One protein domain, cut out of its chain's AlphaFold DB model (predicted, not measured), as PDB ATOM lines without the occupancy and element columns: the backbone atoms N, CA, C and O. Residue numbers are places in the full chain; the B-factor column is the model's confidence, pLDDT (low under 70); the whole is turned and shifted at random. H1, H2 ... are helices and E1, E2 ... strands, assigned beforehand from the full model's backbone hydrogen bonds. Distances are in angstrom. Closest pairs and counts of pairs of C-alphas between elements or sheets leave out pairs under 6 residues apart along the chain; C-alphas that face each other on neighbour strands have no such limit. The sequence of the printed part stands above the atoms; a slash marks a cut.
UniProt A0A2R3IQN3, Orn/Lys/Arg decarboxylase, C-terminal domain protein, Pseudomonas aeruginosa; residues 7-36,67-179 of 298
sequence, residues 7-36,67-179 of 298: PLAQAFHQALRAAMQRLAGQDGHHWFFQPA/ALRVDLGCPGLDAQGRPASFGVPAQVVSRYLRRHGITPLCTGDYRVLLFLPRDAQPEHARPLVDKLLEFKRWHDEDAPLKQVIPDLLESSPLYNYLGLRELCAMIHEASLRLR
ATOM      1  N   PRO A   7     174.146 193.499 226.071       65.31
ATOM      2  CA  PRO A   7     174.818 194.793 226.198       65.31
ATOM      3  C   PRO A   7     174.177 195.754 227.215       65.31
ATOM      4  O   PRO A   7     174.905 196.512 227.846       65.31
ATOM      5  N   LEU A   8     172.853 195.739 227.446       73.50
ATOM      6  CA  LEU A   8     172.221 196.736 228.328       73.50
ATOM      7  C   LEU A   8     172.360 196.432 229.825       73.50
ATOM      8  O   LEU A   8     172.722 197.323 230.588       73.50
ATOM      9  N   ALA A   9     172.084 195.205 230.276       75.25
ATOM     10  CA  ALA A   9     172.261 194.857 231.690       75.25
ATOM     11  C   ALA A   9     173.733 195.030 232.107       75.25
ATOM     12  O   ALA A   9     174.033 195.569 233.175       75.25
ATOM     13  N   GLN A  10     174.658 194.653 231.219       77.62
ATOM     14  CA  GLN A  10     176.085 194.873 231.411       77.62
ATOM     15  C   GLN A  10     176.444 196.364 231.402       77.62
ATOM     16  O   GLN A  10     177.141 196.808 232.316       77.62
ATOM     17  N   ALA A  11     175.931 197.150 230.448       80.81
ATOM     18  CA  ALA A  11     176.125 198.600 230.413       80.81
ATOM     19  C   ALA A  11     175.573 199.284 231.670       80.81
ATOM     20  O   ALA A  11     176.219 200.174 232.215       80.81
ATOM     21  N   PHE A  12     174.428 198.834 232.191       82.00
ATOM     22  CA  PHE A  12     173.879 199.333 233.446       82.00
ATOM     23  C   PHE A  12     174.789 199.019 234.630       82.00
ATOM     24  O   PHE A  12     175.143 199.925 235.382       82.00
ATOM     25  N   HIS A  13     175.239 197.772 234.776       82.94
ATOM     26  CA  HIS A  13     176.182 197.415 235.836       82.94
ATOM     27  C   HIS A  13     177.504 198.188 235.724       82.94
ATOM     28  O   HIS A  13     178.048 198.616 236.741       82.94
ATOM     29  N   GLN A  14     178.020 198.398 234.510       84.81
ATOM     30  CA  GLN A  14     179.220 199.200 234.266       84.81
ATOM     31  C   GLN A  14     179.001 200.673 234.636       84.81
ATOM     32  O   GLN A  14     179.808 201.241 235.370       84.81
ATOM     33  N   ALA A  15     177.893 201.273 234.195       85.81
ATOM     34  CA  ALA A  15     177.540 202.654 234.508       85.81
ATOM     35  C   ALA A  15     177.334 202.864 236.017       85.81
ATOM     36  O   ALA A  15     177.801 203.860 236.570       85.81
ATOM     37  N   LEU A  16     176.703 201.902 236.698       86.94
ATOM     38  CA  LEU A  16     176.505 201.935 238.144       86.94
ATOM     39  C   LEU A  16     177.846 201.868 238.890       86.94
ATOM     40  O   LEU A  16     178.097 202.693 239.766       86.94
ATOM     41  N   ARG A  17     178.755 200.963 238.497       85.75
ATOM     42  CA  ARG A  17     180.110 200.888 239.075       85.75
ATOM     43  C   ARG A  17     180.919 202.162 238.830       85.75
ATOM     44  O   ARG A  17     181.590 202.629 239.744       85.75
ATOM     45  N   ALA A  18     180.842 202.744 237.635       86.81
ATOM     46  CA  ALA A  18     181.519 204.004 237.328       86.81
ATOM     47  C   ALA A  18     180.989 205.155 238.203       86.81
ATOM     48  O   ALA A  18     181.764 205.962 238.719       86.81
ATOM     49  N   ALA A  19     179.672 205.207 238.431       86.50
ATOM     50  CA  ALA A  19     179.070 206.162 239.354       86.50
ATOM     51  C   ALA A  19     179.560 205.953 240.797       86.50
ATOM     52  O   ALA A  19     179.919 206.932 241.448       86.50
ATOM     53  N   MET A  20     179.650 204.702 241.265       85.38
ATOM     54  CA  MET A  20     180.212 204.371 242.582       85.38
ATOM     55  C   MET A  20     181.663 204.844 242.724       85.38
ATOM     56  O   MET A  20     181.996 205.481 243.716       85.38
ATOM     57  N   GLN A  21     182.519 204.569 241.736       85.19
ATOM     58  CA  GLN A  21     183.928 204.978 241.759       85.19
ATOM     59  C   GLN A  21     184.082 206.500 241.819       85.19
ATOM     60  O   GLN A  21     184.913 207.011 242.565       85.19
ATOM     61  N   ARG A  22     183.246 207.232 241.074       85.62
ATOM     62  CA  ARG A  22     183.240 208.697 241.096       85.62
ATOM     63  C   ARG A  22     182.824 209.254 242.458       85.62
ATOM     64  O   ARG A  22     183.437 210.208 242.919       85.62
ATOM     65  N   LEU A  23     181.811 208.660 243.088       85.75
ATOM     66  CA  LEU A  23     181.365 209.049 244.431       85.75
ATOM     67  C   LEU A  23     182.406 208.704 245.503       85.75
ATOM     68  O   LEU A  23     182.595 209.481 246.426       85.75
ATOM     69  N   ALA A  24     183.108 207.576 245.371       78.62
ATOM     70  CA  ALA A  24     184.142 207.163 246.322       78.62
ATOM     71  C   ALA A  24     185.350 208.118 246.363       78.62
ATOM     72  O   ALA A  24     186.047 208.176 247.369       78.62
ATOM     73  N   GLY A  25     185.599 208.867 245.283       74.12
ATOM     74  CA  GLY A  25     186.631 209.907 245.232       74.12
ATOM     75  C   GLY A  25     186.196 211.269 245.788       74.12
ATOM     76  O   GLY A  25     186.960 212.224 245.683       74.12
ATOM     77  N   GLN A  26     184.975 211.386 246.314       78.12
ATOM     78  CA  GLN A  26     184.397 212.626 246.832       78.12
ATOM     79  C   GLN A  26     184.124 212.490 248.339       78.12
ATOM     80  O   GLN A  26     183.494 211.527 248.779       78.12
ATOM     81  N   ASP A  27     184.562 213.468 249.131       59.03
ATOM     82  CA  ASP A  27     184.346 213.465 250.582       59.03
ATOM     83  C   ASP A  27     182.848 213.540 250.934       59.03
ATOM     84  O   ASP A  27     182.079 214.287 250.331       59.03
ATOM     85  N   GLY A  28     182.424 212.761 251.938       63.34
ATOM     86  CA  GLY A  28     181.054 212.774 252.475       63.34
ATOM     87  C   GLY A  28     180.079 211.761 251.857       63.34
ATOM     88  O   GLY A  28     179.008 211.511 252.422       63.34
ATOM     89  N   HIS A  29     180.438 211.096 250.754       70.69
ATOM     90  CA  HIS A  29     179.595 210.052 250.166       70.69
ATOM     91  C   HIS A  29     179.885 208.674 250.775       70.69
ATOM     92  O   HIS A  29     180.845 207.998 250.428       70.69
ATOM     93  N   HIS A  30     178.999 208.233 251.668       78.12
ATOM     94  CA  HIS A  30     179.160 207.005 252.457       78.12
ATOM     95  C   HIS A  30     178.307 205.819 251.969       78.12
ATOM     96  O   HIS A  30     178.417 204.718 252.501       78.12
ATOM     97  N   TRP A  31     177.450 206.019 250.962       89.06
ATOM     98  CA  TRP A  31     176.580 204.971 250.425       89.06
ATOM     99  C   TRP A  31     176.200 205.239 248.967       89.06
ATOM    100  O   TRP A  31     176.067 206.393 248.549       89.06
ATOM    101  N   PHE A  32     175.973 204.169 248.206       90.62
ATOM    102  CA  PHE A  32     175.279 204.202 246.920       90.62
ATOM    103  C   PHE A  32     174.654 202.834 246.632       90.62
ATOM    104  O   PHE A  32     174.964 201.851 247.307       90.62
ATOM    105  N   PHE A  33     173.776 202.774 245.634       90.62
ATOM    106  CA  PHE A  33     173.217 201.518 245.151       90.62
ATOM    107  C   PHE A  33     174.303 200.616 244.566       90.62
ATOM    108  O   PHE A  33     175.284 201.094 243.991       90.62
ATOM    109  N   GLN A  34     174.098 199.310 244.673       85.50
ATOM    110  CA  GLN A  34     175.020 198.303 244.158       85.50
ATOM    111  C   GLN A  34     174.263 197.353 243.233       85.50
ATOM    112  O   GLN A  34     173.060 197.157 243.424       85.50
ATOM    113  N   PRO A  35     174.912 196.733 242.231       81.50
ATOM    114  CA  PRO A  35     174.336 195.547 241.617       81.50
ATOM    115  C   PRO A  35     174.061 194.568 242.751       81.50
ATOM    116  O   PRO A  35     174.967 194.312 243.549       81.50
ATOM    117  N   ALA A  36     172.833 194.063 242.865       69.94
ATOM    118  CA  ALA A  36     172.601 193.014 243.837       69.94
ATOM    119  C   ALA A  36     173.531 191.873 243.429       69.94
ATOM    120  O   ALA A  36     173.413 191.323 242.330       69.94
ATOM    121  N   ALA A  67     168.066 187.108 230.661       52.44
ATOM    122  CA  ALA A  67     169.167 188.035 230.345       52.44
ATOM    123  C   ALA A  67     168.741 189.527 230.268       52.44
ATOM    124  O   ALA A  67     169.555 190.418 230.056       52.44
ATOM    125  N   LEU A  68     167.449 189.798 230.462       64.06
ATOM    126  CA  LEU A  68     166.795 191.104 230.489       64.06
ATOM    127  C   LEU A  68     166.508 191.607 231.920       64.06
ATOM    128  O   LEU A  68     165.760 192.562 232.115       64.06
ATOM    129  N   ARG A  69     167.055 190.939 232.939       75.38
ATOM    130  CA  ARG A  69     166.807 191.205 234.359       75.38
ATOM    131  C   ARG A  69     167.966 191.989 234.977       75.38
ATOM    132  O   ARG A  69     169.111 191.560 234.887       75.38
ATOM    133  N   VAL A  70     167.659 193.083 235.670       79.38
ATOM    134  CA  VAL A  70     168.621 193.834 236.492       79.38
ATOM    135  C   VAL A  70     168.128 193.872 237.932       79.38
ATOM    136  O   VAL A  70     167.032 194.360 238.202       79.38
ATOM    137  N   ASP A  71     168.948 193.384 238.860       82.56
ATOM    138  CA  ASP A  71     168.691 193.492 240.295       82.56
ATOM    139  C   ASP A  71     169.526 194.629 240.898       82.56
ATOM    140  O   ASP A  71     170.757 194.588 240.916       82.56
ATOM    141  N   LEU A  72     168.843 195.640 241.424       88.50
ATOM    142  CA  LEU A  72     169.438 196.761 242.137       88.50
ATOM    143  C   LEU A  72     169.375 196.500 243.646       88.50
ATOM    144  O   LEU A  72     168.290 196.381 244.216       88.50
ATOM    145  N   GLY A  73     170.535 196.427 244.289       89.88
ATOM    146  CA  GLY A  73     170.679 196.375 245.740       89.88
ATOM    147  C   GLY A  73     170.680 197.777 246.342       89.88
ATOM    148  O   GLY A  73     171.477 198.638 245.955       89.88
ATOM    149  N   CYS A  74     169.783 198.002 247.295       92.50
ATOM    150  CA  CYS A  74     169.746 199.198 248.127       92.50
ATOM    151  C   CYS A  74     170.518 198.936 249.434       92.50
ATOM    152  O   CYS A  74     170.542 197.797 249.905       92.50
ATOM    153  N   PRO A  75     171.147 199.957 250.044       92.25
ATOM    154  CA  PRO A  75     171.717 199.824 251.382       92.25
ATOM    155  C   PRO A  75     170.663 199.391 252.401       92.25
ATOM    156  O   PRO A  75     169.515 199.822 252.320       92.25
ATOM    157  N   GLY A  76     171.062 198.598 253.389       88.06
ATOM    158  CA  GLY A  76     170.163 198.130 254.450       88.06
ATOM    159  C   GLY A  76     170.495 196.740 254.963       88.06
ATOM    160  O   GLY A  76     170.072 196.385 256.059       88.06
ATOM    161  N   LEU A  77     171.290 195.984 254.204       85.31
ATOM    162  CA  LEU A  77     171.840 194.694 254.602       85.31
ATOM    163  C   LEU A  77     173.375 194.752 254.599       85.31
ATOM    164  O   LEU A  77     173.973 195.433 253.763       85.31
ATOM    165  N   ASP A  78     174.005 194.043 255.530       81.19
ATOM    166  CA  ASP A  78     175.445 193.803 255.548       81.19
ATOM    167  C   ASP A  78     175.849 192.734 254.513       81.19
ATOM    168  O   ASP A  78     175.017 192.145 253.819       81.19
ATOM    169  N   ALA A  79     177.152 192.461 254.400       73.38
ATOM    170  CA  ALA A  79     177.679 191.468 253.461       73.38
ATOM    171  C   ALA A  79     177.180 190.032 253.732       73.38
ATOM    172  O   ALA A  79     177.294 189.170 252.863       73.38
ATOM    173  N   GLN A  80     176.638 189.766 254.924       72.06
ATOM    174  CA  GLN A  80     176.053 188.489 255.328       72.06
ATOM    175  C   GLN A  80     174.525 188.467 255.147       72.06
ATOM    176  O   GLN A  80     173.889 187.464 255.470       72.06
ATOM    177  N   GLY A  81     173.926 189.546 254.632       71.12
ATOM    178  CA  GLY A  81     172.483 189.671 254.450       71.12
ATOM    179  C   GLY A  81     171.720 189.992 255.736       71.12
ATOM    180  O   GLY A  81     170.497 189.866 255.758       71.12
ATOM    181  N   ARG A  82     172.407 190.391 256.813       79.00
ATOM    182  CA  ARG A  82     171.768 190.818 258.064       79.00
ATOM    183  C   ARG A  82     171.457 192.308 258.008       79.00
ATOM    184  O   ARG A  82     172.208 193.049 257.379       79.00
ATOM    185  N   PRO A  83     170.402 192.781 258.682       82.94
ATOM    186  CA  PRO A  83     170.081 194.199 258.671       82.94
ATOM    187  C   PRO A  83     171.212 195.073 259.236       82.94
ATOM    188  O   PRO A  83     171.757 194.788 260.302       82.94
ATOM    189  N   ALA A  84     171.569 196.125 258.502       88.38
ATOM    190  CA  ALA A  84     172.558 197.121 258.910       88.38
ATOM    191  C   ALA A  84     171.927 198.197 259.819       88.38
ATOM    192  O   ALA A  84     170.726 198.184 260.063       88.38
ATOM    193  N   SER A  85     172.735 199.135 260.326       87.94
ATOM    194  CA  SER A  85     172.243 200.298 261.090       87.94
ATOM    195  C   SER A  85     171.693 201.426 260.208       87.94
ATOM    196  O   SER A  85     170.961 202.287 260.687       87.94
ATOM    197  N   PHE A  86     172.078 201.438 258.933       92.44
ATOM    198  CA  PHE A  86     171.619 202.378 257.920       92.44
ATOM    199  C   PHE A  86     170.942 201.607 256.792       92.44
ATOM    200  O   PHE A  86     171.491 200.615 256.307       92.44
ATOM    201  N   GLY A  87     169.804 202.112 256.319       93.69
ATOM    202  CA  GLY A  87     169.085 201.502 255.214       93.69
ATOM    203  C   GLY A  87     168.286 202.499 254.394       93.69
ATOM    204  O   GLY A  87     167.748 203.479 254.902       93.69
ATOM    205  N   VAL A  88     168.200 202.200 253.103       96.75
ATOM    206  CA  VAL A  88     167.369 202.890 252.123       96.75
ATOM    207  C   VAL A  88     166.384 201.851 251.589       96.75
ATOM    208  O   VAL A  88     166.749 201.048 250.729       96.75
ATOM    209  N   PRO A  89     165.151 201.812 252.116       95.62
ATOM    210  CA  PRO A  89     164.169 200.803 251.741       95.62
ATOM    211  C   PRO A  89     163.828 200.869 250.250       95.62
ATOM    212  O   PRO A  89     163.484 201.928 249.714       95.62
ATOM    213  N   ALA A  90     163.869 199.722 249.579       93.94
ATOM    214  CA  ALA A  90     163.647 199.626 248.142       93.94
ATOM    215  C   ALA A  90     162.230 200.054 247.732       93.94
ATOM    216  O   ALA A  90     162.050 200.552 246.628       93.94
ATOM    217  N   GLN A  91     161.238 199.960 248.620       93.50
ATOM    218  CA  GLN A  91     159.891 200.480 248.366       93.50
ATOM    219  C   GLN A  91     159.835 202.002 248.166       93.50
ATOM    220  O   GLN A  91     159.105 202.474 247.291       93.50
ATOM    221  N   VAL A  92     160.657 202.769 248.892       96.75
ATOM    222  CA  VAL A  92     160.760 204.229 248.712       96.75
ATOM    223  C   VAL A  92     161.411 204.535 247.363       96.75
ATOM    224  O   VAL A  92     160.908 205.348 246.586       96.75
ATOM    225  N   VAL A  93     162.488 203.813 247.044       96.56
ATOM    226  CA  VAL A  93     163.216 203.928 245.772       96.56
ATOM    227  C   VAL A  93     162.304 203.578 244.596       96.56
ATOM    228  O   VAL A  93     162.227 204.328 243.627       96.56
ATOM    229  N   SER A  94     161.560 202.478 244.687       94.38
ATOM    230  CA  SER A  94     160.609 202.038 243.668       94.38
ATOM    231  C   SER A  94     159.520 203.067 243.407       94.38
ATOM    232  O   SER A  94     159.160 203.289 242.251       94.38
ATOM    233  N   ARG A  95     159.003 203.722 244.452       94.88
ATOM    234  CA  ARG A  95     157.983 204.762 244.296       94.88
ATOM    235  C   ARG A  95     158.545 206.001 243.596       94.88
ATOM    236  O   ARG A  95     157.945 206.483 242.636       94.88
ATOM    237  N   TYR A  96     159.747 206.433 243.978       96.56
ATOM    238  CA  TYR A  96     160.473 207.490 243.272       96.56
ATOM    239  C   TYR A  96     160.728 207.142 241.793       96.56
ATOM    240  O   TYR A  96     160.463 207.951 240.907       96.56
ATOM    241  N   LEU A  97     161.188 205.923 241.496       94.75
ATOM    242  CA  LEU A  97     161.437 205.485 240.120       94.75
ATOM    243  C   LEU A  97     160.154 205.499 239.273       94.75
ATOM    244  O   LEU A  97     160.184 205.999 238.145       94.75
ATOM    245  N   ARG A  98     159.017 205.045 239.826       93.06
ATOM    246  CA  ARG A  98     157.713 205.052 239.130       93.06
ATOM    247  C   ARG A  98     157.299 206.456 238.706       93.06
ATOM    248  O   ARG A  98     156.866 206.639 237.571       93.06
ATOM    249  N   ARG A  99     157.497 207.456 239.569       92.25
ATOM    250  CA  ARG A  99     157.251 208.874 239.248       92.25
ATOM    251  C   ARG A  99     158.077 209.359 238.054       92.25
ATOM    252  O   ARG A  99     157.629 210.221 237.304       92.25
ATOM    253  N   HIS A 100     159.263 208.794 237.856       91.88
ATOM    254  CA  HIS A 100     160.132 209.092 236.721       91.88
ATOM    255  C   HIS A 100     159.920 208.156 235.518       91.88
ATOM    256  O   HIS A 100     160.772 208.097 234.636       91.88
ATOM    257  N   GLY A 101     158.790 207.443 235.464       89.94
ATOM    258  CA  GLY A 101     158.426 206.565 234.349       89.94
ATOM    259  C   GLY A 101     159.152 205.219 234.345       89.94
ATOM    260  O   GLY A 101     159.030 204.456 233.390       89.94
ATOM    261  N   ILE A 102     159.894 204.898 235.406       90.00
ATOM    262  CA  ILE A 102     160.659 203.658 235.530       90.00
ATOM    263  C   ILE A 102     159.878 202.737 236.457       90.00
ATOM    264  O   ILE A 102     159.812 202.970 237.659       90.00
ATOM    265  N   THR A 103     159.271 201.690 235.906       89.00
ATOM    266  CA  THR A 103     158.435 200.770 236.685       89.00
ATOM    267  C   THR A 103     159.216 199.513 237.057       89.00
ATOM    268  O   THR A 103     159.530 198.714 236.172       89.00
ATOM    269  N   PRO A 104     159.510 199.287 238.351       89.50
ATOM    270  CA  PRO A 104     160.069 198.022 238.794       89.50
ATOM    271  C   PRO A 104     159.121 196.859 238.541       89.50
ATOM    272  O   PRO A 104     157.916 196.963 238.780       89.50
ATOM    273  N   LEU A 105     159.691 195.734 238.112       86.69
ATOM    274  CA  LEU A 105     158.981 194.469 237.964       86.69
ATOM    275  C   LEU A 105     158.620 193.884 239.335       86.69
ATOM    276  O   LEU A 105     157.513 193.402 239.538       86.69
ATOM    277  N   CYS A 106     159.569 193.920 240.268       85.19
ATOM    278  CA  CYS A 106     159.392 193.445 241.635       85.19
ATOM    279  C   CYS A 106     160.174 194.345 242.596       85.19
ATOM    280  O   CYS A 106     161.185 194.946 242.235       85.19
ATOM    281  N   THR A 107     159.677 194.489 243.817       88.00
ATOM    282  CA  THR A 107     160.314 195.254 244.888       88.00
ATOM    283  C   THR A 107     160.271 194.398 246.143       88.00
ATOM    284  O   THR A 107     159.190 193.989 246.542       88.00
ATOM    285  N   GLY A 108     161.437 194.098 246.710       86.00
ATOM    286  CA  GLY A 108     161.559 193.539 248.059       86.00
ATOM    287  C   GLY A 108     161.985 194.622 249.050       86.00
ATOM    288  O   GLY A 108     161.946 195.804 248.719       86.00
ATOM    289  N   ASP A 109     162.475 194.223 250.223       86.44
ATOM    290  CA  ASP A 109     162.842 195.165 251.296       86.44
ATOM    291  C   ASP A 109     163.998 196.103 250.912       86.44
ATOM    292  O   ASP A 109     163.910 197.319 251.077       86.44
ATOM    293  N   TYR A 110     165.073 195.543 250.345       90.81
ATOM    294  CA  TYR A 110     166.276 196.279 249.909       90.81
ATOM    295  C   TYR A 110     166.720 195.897 248.494       90.81
ATOM    296  O   TYR A 110     167.866 196.119 248.105       90.81
ATOM    297  N   ARG A 111     165.819 195.316 247.697       88.50
ATOM    298  CA  ARG A 111     166.095 194.944 246.306       88.50
ATOM    299  C   ARG A 111     165.005 195.461 245.384       88.50
ATOM    300  O   ARG A 111     163.831 195.167 245.586       88.50
ATOM    301  N   VAL A 112     165.408 196.158 244.330       89.56
ATOM    302  CA  VAL A 112     164.525 196.561 243.234       89.56
ATOM    303  C   VAL A 112     164.878 195.730 242.014       89.56
ATOM    304  O   VAL A 112     166.022 195.725 241.567       89.56
ATOM    305  N   LEU A 113     163.891 195.028 241.471       87.19
ATOM    306  CA  LEU A 113     164.047 194.272 240.245       87.19
ATOM    307  C   LEU A 113     163.495 195.058 239.064       87.19
ATOM    308  O   LEU A 113     162.306 195.374 239.018       87.19
ATOM    309  N   LEU A 114     164.352 195.316 238.084       85.75
ATOM    310  CA  LEU A 114     164.011 195.992 236.844       85.75
ATOM    311  C   LEU A 114     163.992 194.978 235.701       85.75
ATOM    312  O   LEU A 114     164.895 194.147 235.563       85.75
ATOM    313  N   PHE A 115     162.948 195.060 234.878       82.06
ATOM    314  CA  PHE A 115     162.870 194.326 233.624       82.06
ATOM    315  C   PHE A 115     163.206 195.271 232.479       82.06
ATOM    316  O   PHE A 115     162.590 196.326 232.333       82.06
ATOM    317  N   LEU A 116     164.189 194.885 231.678       75.62
ATOM    318  CA  LEU A 116     164.607 195.633 230.510       75.62
ATOM    319  C   LEU A 116     163.890 195.061 229.285       75.62
ATOM    320  O   LEU A 116     163.983 193.860 229.031       75.62
ATOM    321  N   PRO A 117     163.151 195.868 228.515       72.69
ATOM    322  CA  PRO A 117     162.505 195.357 227.321       72.69
ATOM    323  C   PRO A 117     163.559 194.977 226.269       72.69
ATOM    324  O   PRO A 117     164.699 195.441 226.291       72.69
ATOM    325  N   ARG A 118     163.195 194.062 225.365       69.44
ATOM    326  CA  ARG A 118     164.132 193.432 224.417       69.44
ATOM    327  C   ARG A 118     164.801 194.432 223.467       69.44
ATOM    328  O   ARG A 118     165.905 194.181 222.999       69.44
ATOM    329  N   ASP A 119     164.103 195.507 223.147       74.00
ATOM    330  CA  ASP A 119     164.506 196.595 222.258       74.00
ATOM    331  C   ASP A 119     165.322 197.690 222.965       74.00
ATOM    332  O   ASP A 119     165.770 198.639 222.318       74.00
ATOM    333  N   ALA A 120     165.548 197.569 224.277       72.44
ATOM    334  CA  ALA A 120     166.285 198.568 225.028       72.44
ATOM    335  C   ALA A 120     167.776 198.592 224.648       72.44
ATOM    336  O   ALA A 120     168.467 197.572 224.665       72.44
ATOM    337  N   GLN A 121     168.271 199.791 224.342       79.31
ATOM    338  CA  GLN A 121     169.648 200.051 223.935       79.31
ATOM    339  C   GLN A 121     170.536 200.410 225.130       79.31
ATOM    340  O   GLN A 121     170.023 200.992 226.088       79.31
ATOM    341  N   PRO A 122     171.855 200.129 225.087       76.00
ATOM    342  CA  PRO A 122     172.808 200.454 226.154       76.00
ATOM    343  C   PRO A 122     172.751 201.904 226.645       76.00
ATOM    344  O   PRO A 122     172.909 202.138 227.844       76.00
ATOM    345  N   GLU A 123     172.466 202.878 225.771       80.12
ATOM    346  CA  GLU A 123     172.297 204.280 226.173       80.12
ATOM    347  C   GLU A 123     171.166 204.507 227.190       80.12
ATOM    348  O   GLU A 123     171.247 205.433 227.999       80.12
ATOM    349  N   HIS A 124     170.152 203.635 227.238       80.00
ATOM    350  CA  HIS A 124     169.057 203.723 228.209       80.00
ATOM    351  C   HIS A 124     169.507 203.434 229.651       80.00
ATOM    352  O   HIS A 124     168.805 203.798 230.596       80.00
ATOM    353  N   ALA A 125     170.684 202.828 229.856       80.81
ATOM    354  CA  ALA A 125     171.240 202.634 231.193       80.81
ATOM    355  C   ALA A 125     171.583 203.960 231.882       80.81
ATOM    356  O   ALA A 125     171.472 204.072 233.106       80.81
ATOM    357  N   ARG A 126     172.021 204.966 231.114       85.06
ATOM    358  CA  ARG A 126     172.550 206.208 231.681       85.06
ATOM    359  C   ARG A 126     171.474 207.044 232.391       85.06
ATOM    360  O   ARG A 126     171.700 207.361 233.560       85.06
ATOM    361  N   PRO A 127     170.296 207.308 231.788       87.50
ATOM    362  CA  PRO A 127     169.202 208.000 232.469       87.50
ATOM    363  C   PRO A 127     168.764 207.328 233.776       87.50
ATOM    364  O   PRO A 127     168.464 208.016 234.750       87.50
ATOM    365  N   LEU A 128     168.763 205.990 233.830       88.31
ATOM    366  CA  LEU A 128     168.434 205.251 235.049       88.31
ATOM    367  C   LEU A 128     169.465 205.513 236.160       88.31
ATOM    368  O   LEU A 128     169.083 205.818 237.288       88.31
ATOM    369  N   VAL A 129     170.765 205.453 235.850       90.88
ATOM    370  CA  VAL A 129     171.827 205.771 236.825       90.88
ATOM    371  C   VAL A 129     171.769 207.237 237.260       90.88
ATOM    372  O   VAL A 129     171.923 207.523 238.447       90.88
ATOM    373  N   ASP A 130     171.496 208.165 236.340       92.56
ATOM    374  CA  ASP A 130     171.346 209.586 236.668       92.56
ATOM    375  C   ASP A 130     170.167 209.817 237.634       92.56
ATOM    376  O   ASP A 130     170.288 210.604 238.575       92.56
ATOM    377  N   LYS A 131     169.067 209.062 237.496       94.75
ATOM    378  CA  LYS A 131     167.944 209.109 238.448       94.75
ATOM    379  C   LYS A 131     168.291 208.564 239.828       94.75
ATOM    380  O   LYS A 131     167.820 209.119 240.819       94.75
ATOM    381  N   LEU A 132     169.127 207.533 239.914       95.19
ATOM    382  CA  LEU A 132     169.626 207.013 241.193       95.19
ATOM    383  C   LEU A 132     170.587 207.996 241.879       95.19
ATOM    384  O   LEU A 132     170.548 208.150 243.099       95.19
ATOM    385  N   LEU A 133     171.425 208.695 241.106       94.94
ATOM    386  CA  LEU A 133     172.273 209.778 241.612       94.94
ATOM    387  C   LEU A 133     171.437 210.950 242.134       94.94
ATOM    388  O   LEU A 133     171.725 211.485 243.203       94.94
ATOM    389  N   GLU A 134     170.385 211.320 241.407       96.38
ATOM    390  CA  GLU A 134     169.429 212.335 241.844       96.38
ATOM    391  C   GLU A 134     168.711 211.925 243.138       96.38
ATOM    392  O   GLU A 134     168.663 212.722 244.072       96.38
ATOM    393  N   PHE A 135     168.236 210.676 243.240       97.38
ATOM    394  CA  PHE A 135     167.640 210.150 244.474       97.38
ATOM    395  C   PHE A 135     168.602 210.276 245.656       97.38
ATOM    396  O   PHE A 135     168.220 210.756 246.720       97.38
ATOM    397  N   LYS A 136     169.865 209.871 245.463       95.88
ATOM    398  CA  LYS A 136     170.891 209.990 246.499       95.88
ATOM    399  C   LYS A 136     171.071 211.440 246.947       95.88
ATOM    400  O   LYS A 136     171.126 211.676 248.147       95.88
ATOM    401  N   ARG A 137     171.134 212.399 246.018       95.56
ATOM    402  CA  ARG A 137     171.247 213.824 246.363       95.56
ATOM    403  C   ARG A 137     170.061 214.283 247.210       95.56
ATOM    404  O   ARG A 137     170.271 214.835 248.281       95.56
ATOM    405  N   TRP A 138     168.836 213.986 246.777       97.44
ATOM    406  CA  TRP A 138     167.631 214.331 247.535       97.44
ATOM    407  C   TRP A 138     167.604 213.695 248.928       97.44
ATOM    408  O   TRP A 138     167.143 214.314 249.880       97.44
ATOM    409  N   HIS A 139     168.121 212.477 249.065       97.38
ATOM    410  CA  HIS A 139     168.231 211.801 250.352       97.38
ATOM    411  C   HIS A 139     169.305 212.451 251.241       97.38
ATOM    412  O   HIS A 139     169.073 212.735 252.414       97.38
ATOM    413  N   ASP A 140     170.490 212.724 250.700       95.50
ATOM    414  CA  ASP A 140     171.582 213.348 251.451       95.50
ATOM    415  C   ASP A 140     171.223 214.788 251.893       95.50
ATOM    416  O   ASP A 140     171.623 215.216 252.973       95.50
ATOM    417  N   GLU A 141     170.391 215.499 251.128       96.06
ATOM    418  CA  GLU A 141     169.850 216.829 251.465       96.06
ATOM    419  C   GLU A 141     168.585 216.787 252.342       96.06
ATOM    420  O   GLU A 141     168.120 217.829 252.792       96.06
ATOM    421  N   ASP A 142     168.035 215.596 252.602       97.69
ATOM    422  CA  ASP A 142     166.747 215.395 253.290       97.69
ATOM    423  C   ASP A 142     165.581 216.159 252.671       97.69
ATOM    424  O   ASP A 142     164.750 216.771 253.346       97.69
ATOM    425  N   ALA A 143     165.541 216.167 251.346       98.06
ATOM    426  CA  ALA A 143     164.599 216.995 250.633       98.06
ATOM    427  C   ALA A 143     163.150 216.655 251.019       98.06
ATOM    428  O   ALA A 143     162.812 215.474 251.162       98.06
ATOM    429  N   PRO A 144     162.277 217.672 251.157       98.06
ATOM    430  CA  PRO A 144     160.888 217.462 251.539       98.06
ATOM    431  C   PRO A 144     160.185 216.468 250.613       98.06
ATOM    432  O   PRO A 144     160.255 216.607 249.386       98.06
ATOM    433  N   LEU A 145     159.418 215.525 251.171       97.25
ATOM    434  CA  LEU A 145     158.722 214.502 250.375       97.25
ATOM    435  C   LEU A 145     157.801 215.098 249.304       97.25
ATOM    436  O   LEU A 145     157.712 214.557 248.208       97.25
ATOM    437  N   LYS A 146     157.202 216.269 249.551       95.44
ATOM    438  CA  LYS A 146     156.389 216.996 248.557       95.44
ATOM    439  C   LYS A 146     157.134 217.342 247.257       95.44
ATOM    440  O   LYS A 146     156.501 217.576 246.235       95.44
ATOM    441  N   GLN A 147     158.464 217.434 247.291       94.88
ATOM    442  CA  GLN A 147     159.284 217.683 246.102       94.88
ATOM    443  C   GLN A 147     159.648 216.369 245.401       94.88
ATOM    444  O   GLN A 147     159.600 216.286 244.172       94.88
ATOM    445  N   VAL A 148     159.970 215.338 246.188       95.81
ATOM    446  CA  VAL A 148     160.514 214.067 245.692       95.81
ATOM    447  C   VAL A 148     159.413 213.074 245.294       95.81
ATOM    448  O   VAL A 148     159.453 212.528 244.193       95.81
ATOM    449  N   ILE A 149     158.425 212.846 246.164       95.38
ATOM    450  CA  ILE A 149     157.334 211.862 246.023       95.38
ATOM    451  C   ILE A 149     155.993 212.502 246.464       95.38
ATOM    452  O   ILE A 149     155.427 212.121 247.486       95.38
ATOM    453  N   PRO A 150     155.471 213.517 245.744       94.19
ATOM    454  CA  PRO A 150     154.265 214.244 246.152       94.19
ATOM    455  C   PRO A 150     152.994 213.389 246.195       94.19
ATOM    456  O   PRO A 150     152.106 213.691 246.980       94.19
ATOM    457  N   ASP A 151     152.898 212.327 245.393       92.56
ATOM    458  CA  ASP A 151     151.750 211.408 245.398       92.56
ATOM    459  C   ASP A 151     151.609 210.650 246.728       92.56
ATOM    460  O   ASP A 151     150.520 210.219 247.092       92.56
ATOM    461  N   LEU A 152     152.697 210.510 247.493       94.44
ATOM    462  CA  LEU A 152     152.661 209.891 248.818       94.44
ATOM    463  C   LEU A 152     151.872 210.737 249.832       94.44
ATOM    464  O   LEU A 152     151.321 210.192 250.785       94.44
ATOM    465  N   LEU A 153     151.765 212.053 249.624       94.00
ATOM    466  CA  LEU A 153     151.038 212.947 250.532       94.00
ATOM    467  C   LEU A 153     149.530 212.670 250.541       94.00
ATOM    468  O   LEU A 153     148.865 212.988 251.524       94.00
ATOM    469  N   GLU A 154     148.997 212.057 249.482       94.56
ATOM    470  CA  GLU A 154     147.599 211.614 249.429       94.56
ATOM    471  C   GLU A 154     147.337 210.442 250.386       94.56
ATOM    472  O   GLU A 154     146.213 210.265 250.849       94.56
ATOM    473  N   SER A 155     148.370 209.658 250.714       94.56
ATOM    474  CA  SER A 155     148.259 208.497 251.600       94.56
ATOM    475  C   SER A 155     148.208 208.885 253.082       94.56
ATOM    476  O   SER A 155     147.545 208.213 253.866       94.56
ATOM    477  N   SER A 156     148.889 209.961 253.491       94.62
ATOM    478  CA  SER A 156     148.821 210.466 254.869       94.62
ATOM    479  C   SER A 156     149.293 211.922 254.987       94.62
ATOM    480  O   SER A 156     150.362 212.262 254.466       94.62
ATOM    481  N   PRO A 157     148.592 212.778 255.765       93.50
ATOM    482  CA  PRO A 157     149.029 214.145 256.046       93.50
ATOM    483  C   PRO A 157     150.409 214.239 256.706       93.50
ATOM    484  O   PRO A 157     151.083 215.255 256.538       93.50
ATOM    485  N   LEU A 158     150.844 213.197 257.428       92.44
ATOM    486  CA  LEU A 158     152.135 213.166 258.127       92.44
ATOM    487  C   LEU A 158     153.317 213.378 257.171       92.44
ATOM    488  O   LEU A 158     154.288 214.044 257.527       92.44
ATOM    489  N   TYR A 159     153.207 212.899 255.928       96.31
ATOM    490  CA  TYR A 159     154.263 213.025 254.922       96.31
ATOM    491  C   TYR A 159     154.511 214.466 254.451       96.31
ATOM    492  O   TYR A 159     155.522 214.726 253.805       96.31
ATOM    493  N   ASN A 160     153.650 215.430 254.806       95.31
ATOM    494  CA  ASN A 160     153.898 216.850 254.527       95.31
ATOM    495  C   ASN A 160     155.077 217.428 255.321       95.31
ATOM    496  O   ASN A 160     155.635 218.449 254.916       95.31
ATOM    497  N   TYR A 161     155.431 216.794 256.441       95.44
ATOM    498  CA  TYR A 161     156.410 217.305 257.401       95.44
ATOM    499  C   TYR A 161     157.707 216.495 257.440       95.44
ATOM    500  O   TYR A 161     158.548 216.772 258.284       95.44
ATOM    501  N   LEU A 162     157.863 215.514 256.548       97.06
ATOM    502  CA  LEU A 162     159.014 214.615 256.526       97.06
ATOM    503  C   LEU A 162     159.935 214.899 255.337       97.06
ATOM    504  O   LEU A 162     159.484 215.241 254.232       97.06
ATOM    505  N   GLY A 163     161.232 214.717 255.572       98.12
ATOM    506  CA  GLY A 163     162.248 214.611 254.531       98.12
ATOM    507  C   GLY A 163     162.397 213.183 253.990       98.12
ATOM    508  O   GLY A 163     161.922 212.203 254.577       98.12
ATOM    509  N   LEU A 164     163.042 213.045 252.828       98.12
ATOM    510  CA  LEU A 164     163.264 211.739 252.196       98.12
ATOM    511  C   LEU A 164     164.131 210.805 253.050       98.12
ATOM    512  O   LEU A 164     163.862 209.603 253.105       98.12
ATOM    513  N   ARG A 165     165.177 211.328 253.699       97.69
ATOM    514  CA  ARG A 165     166.068 210.508 254.527       97.69
ATOM    515  C   ARG A 165     165.392 210.121 255.827       97.69
ATOM    516  O   ARG A 165     165.519 208.967 256.232       97.69
ATOM    517  N   GLU A 166     164.645 211.035 256.439       97.75
ATOM    518  CA  GLU A 166     163.821 210.725 257.612       97.75
ATOM    519  C   GLU A 166     162.843 209.583 257.321       97.75
ATOM    520  O   GLU A 166     162.804 208.611 258.072       97.75
ATOM    521  N   LEU A 167     162.126 209.626 256.190       97.88
ATOM    522  CA  LEU A 167     161.223 208.543 255.790       97.88
ATOM    523  C   LEU A 167     161.955 207.200 255.642       97.88
ATOM    524  O   LEU A 167     161.485 206.181 256.153       97.88
ATOM    525  N   CYS A 168     163.099 207.186 254.948       97.75
ATOM    526  CA  CYS A 168     163.911 205.979 254.792       97.75
ATOM    527  C   CYS A 168     164.348 205.410 256.147       97.75
ATOM    528  O   CYS A 168     164.219 204.205 256.366       97.75
ATOM    529  N   ALA A 169     164.812 206.270 257.059       97.38
ATOM    530  CA  ALA A 169     165.232 205.876 258.399       97.38
ATOM    531  C   ALA A 169     164.066 205.315 259.224       97.38
ATOM    532  O   ALA A 169     164.206 204.244 259.811       97.38
ATOM    533  N   MET A 170     162.904 205.977 259.211       97.25
ATOM    534  CA  MET A 170     161.704 205.524 259.924       97.25
ATOM    535  C   MET A 170     161.248 204.139 259.458       97.25
ATOM    536  O   MET A 170     160.989 203.260 260.281       97.25
ATOM    537  N   ILE A 171     161.171 203.929 258.141       96.69
ATOM    538  CA  ILE A 171     160.791 202.634 257.568       96.69
ATOM    539  C   ILE A 171     161.831 201.569 257.928       96.69
ATOM    540  O   ILE A 171     161.462 200.477 258.355       96.69
ATOM    541  N   HIS A 172     163.123 201.872 257.774       96.00
ATOM    542  CA  HIS A 172     164.201 200.939 258.098       96.00
ATOM    543  C   HIS A 172     164.147 200.512 259.572       96.00
ATOM    544  O   HIS A 172     164.137 199.318 259.871       96.00
ATOM    545  N   GLU A 173     164.031 201.471 260.492       96.25
ATOM    546  CA  GLU A 173     163.941 201.220 261.931       96.25
ATOM    547  C   GLU A 173     162.696 200.405 262.299       96.25
ATOM    548  O   GLU A 173     162.772 199.486 263.118       96.25
ATOM    549  N   ALA A 174     161.550 200.685 261.674       95.69
ATOM    550  CA  ALA A 174     160.344 199.896 261.884       95.69
ATOM    551  C   ALA A 174     160.512 198.448 261.406       95.69
ATOM    552  O   ALA A 174     160.144 197.526 262.135       95.69
ATOM    553  N   SER A 175     161.130 198.226 260.241       92.69
ATOM    554  CA  SER A 175     161.429 196.878 259.740       92.69
ATOM    555  C   SER A 175     162.338 196.091 260.690       92.69
ATOM    556  O   SER A 175     162.133 194.889 260.878       92.69
ATOM    557  N   LEU A 176     163.308 196.764 261.324       92.81
ATOM    558  CA  LEU A 176     164.162 196.179 262.365       92.81
ATOM    559  C   LEU A 176     163.364 195.825 263.622       92.81
ATOM    560  O   LEU A 176     163.439 194.694 264.100       92.81
ATOM    561  N   ARG A 177     162.572 196.772 264.145       95.25
ATOM    562  CA  ARG A 177     161.752 196.581 265.354       95.25
ATOM    563  C   ARG A 177     160.743 195.448 265.200       95.25
ATOM    564  O   ARG A 177     160.560 194.664 266.125       95.25
ATOM    565  N   LEU A 178     160.120 195.353 264.028       94.44
ATOM    566  CA  LEU A 178     159.162 194.305 263.680       94.44
ATOM    567  C   LEU A 178     159.834 192.986 263.276       94.44
ATOM    568  O   LEU A 178     159.132 192.009 263.031       94.44
ATOM    569  N   ARG A 179     161.173 192.937 263.210       92.75
ATOM    570  CA  ARG A 179     161.962 191.744 262.853       92.75
ATOM    571  C   ARG A 179     161.520 191.121 261.522       92.75
ATOM    572  O   ARG A 179     161.530 189.900 261.379       92.75
TER     573      ARG A 179
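What this domain is: This is residues 7 to 36 and 67 to 179 of the 298 residues of the protein "Orn/Lys/Arg decarboxylase, C-terminal domain protein" of Pseudomonas aeruginosa (UniProt A0A2R3IQN3). A small ribbon of two antiparallel strands, E1 and E2, has H1 packed by E1 and H2 by E2, with the long H3 behind these two helices. At one end of H3 the short helices H4, H5 and H6 form a cluster, and H7 makes a corner with H3. The 143 printed residues, mostly helix by class, run H1 E1 H2 E2 H3 H4 H5 H6 H7. The whole is compact, with a radius of gyration of the C-alphas of 15.1 A and spans of 43 by 33 by 31 A.

Where its parts are: E1 is residues 69 to 73 and E2 residues 111 to 115. H3, residues 122 to 140, is 28.4 A long; H1, residues 7 to 24, 25.4 A, begins at C-alpha 7 (174.818, 194.793, 226.198). H2 is residues 90 to 99, H4 145 to 148, H5 150 to 154 and H6 157 to 161. H7, residues 164 to 177, 20.1 A, ends at C-alpha 177 (161.752, 196.581, 265.354).

How they stand to each other: In E1 and E2, N 72 and O 112 are 2.8 A apart. The closest C-alphas of H1 and E1, Ala 9 and Val 70, are 6.1 A apart; those of H2 and E2, Ala 90 and Arg 111, 5.6 A. H3 touches H1, closest at C-alphas 122 and 8, 4.3 A. H3 and H7 touch only at their ends, about perpendicular at 83 degrees, closest at C-alphas 139 and 165, 4.9 A. H4 touches H6, closest at C-alphas 146 and 160, 6.5 A. H5 and H6 only just touch, only at the corner, with 3 pairs of C-alphas within 8 A. Each O i to N i+4 pair is within hydrogen-bond range in H1, H2 and H7, but 12 of 15 in H3 and 0 of 1 in H5 and in H6, which each have 2 of 2 O i to N i+3 pairs within range; H4, with 4 residues, is too short for any O i to N i+4 pair.

The domain as a whole: C-alphas 7 and 157, the farthest apart, are 43.9 A apart. Residues 37 to 66 are not printed; C-alphas 36 and 67 are 14.8 A apart. The links E1 to H2 and H2 to E2 are long. The pLDDT is under 70 at residues 7, 27 to 28, 36, 67 to 68 and 118.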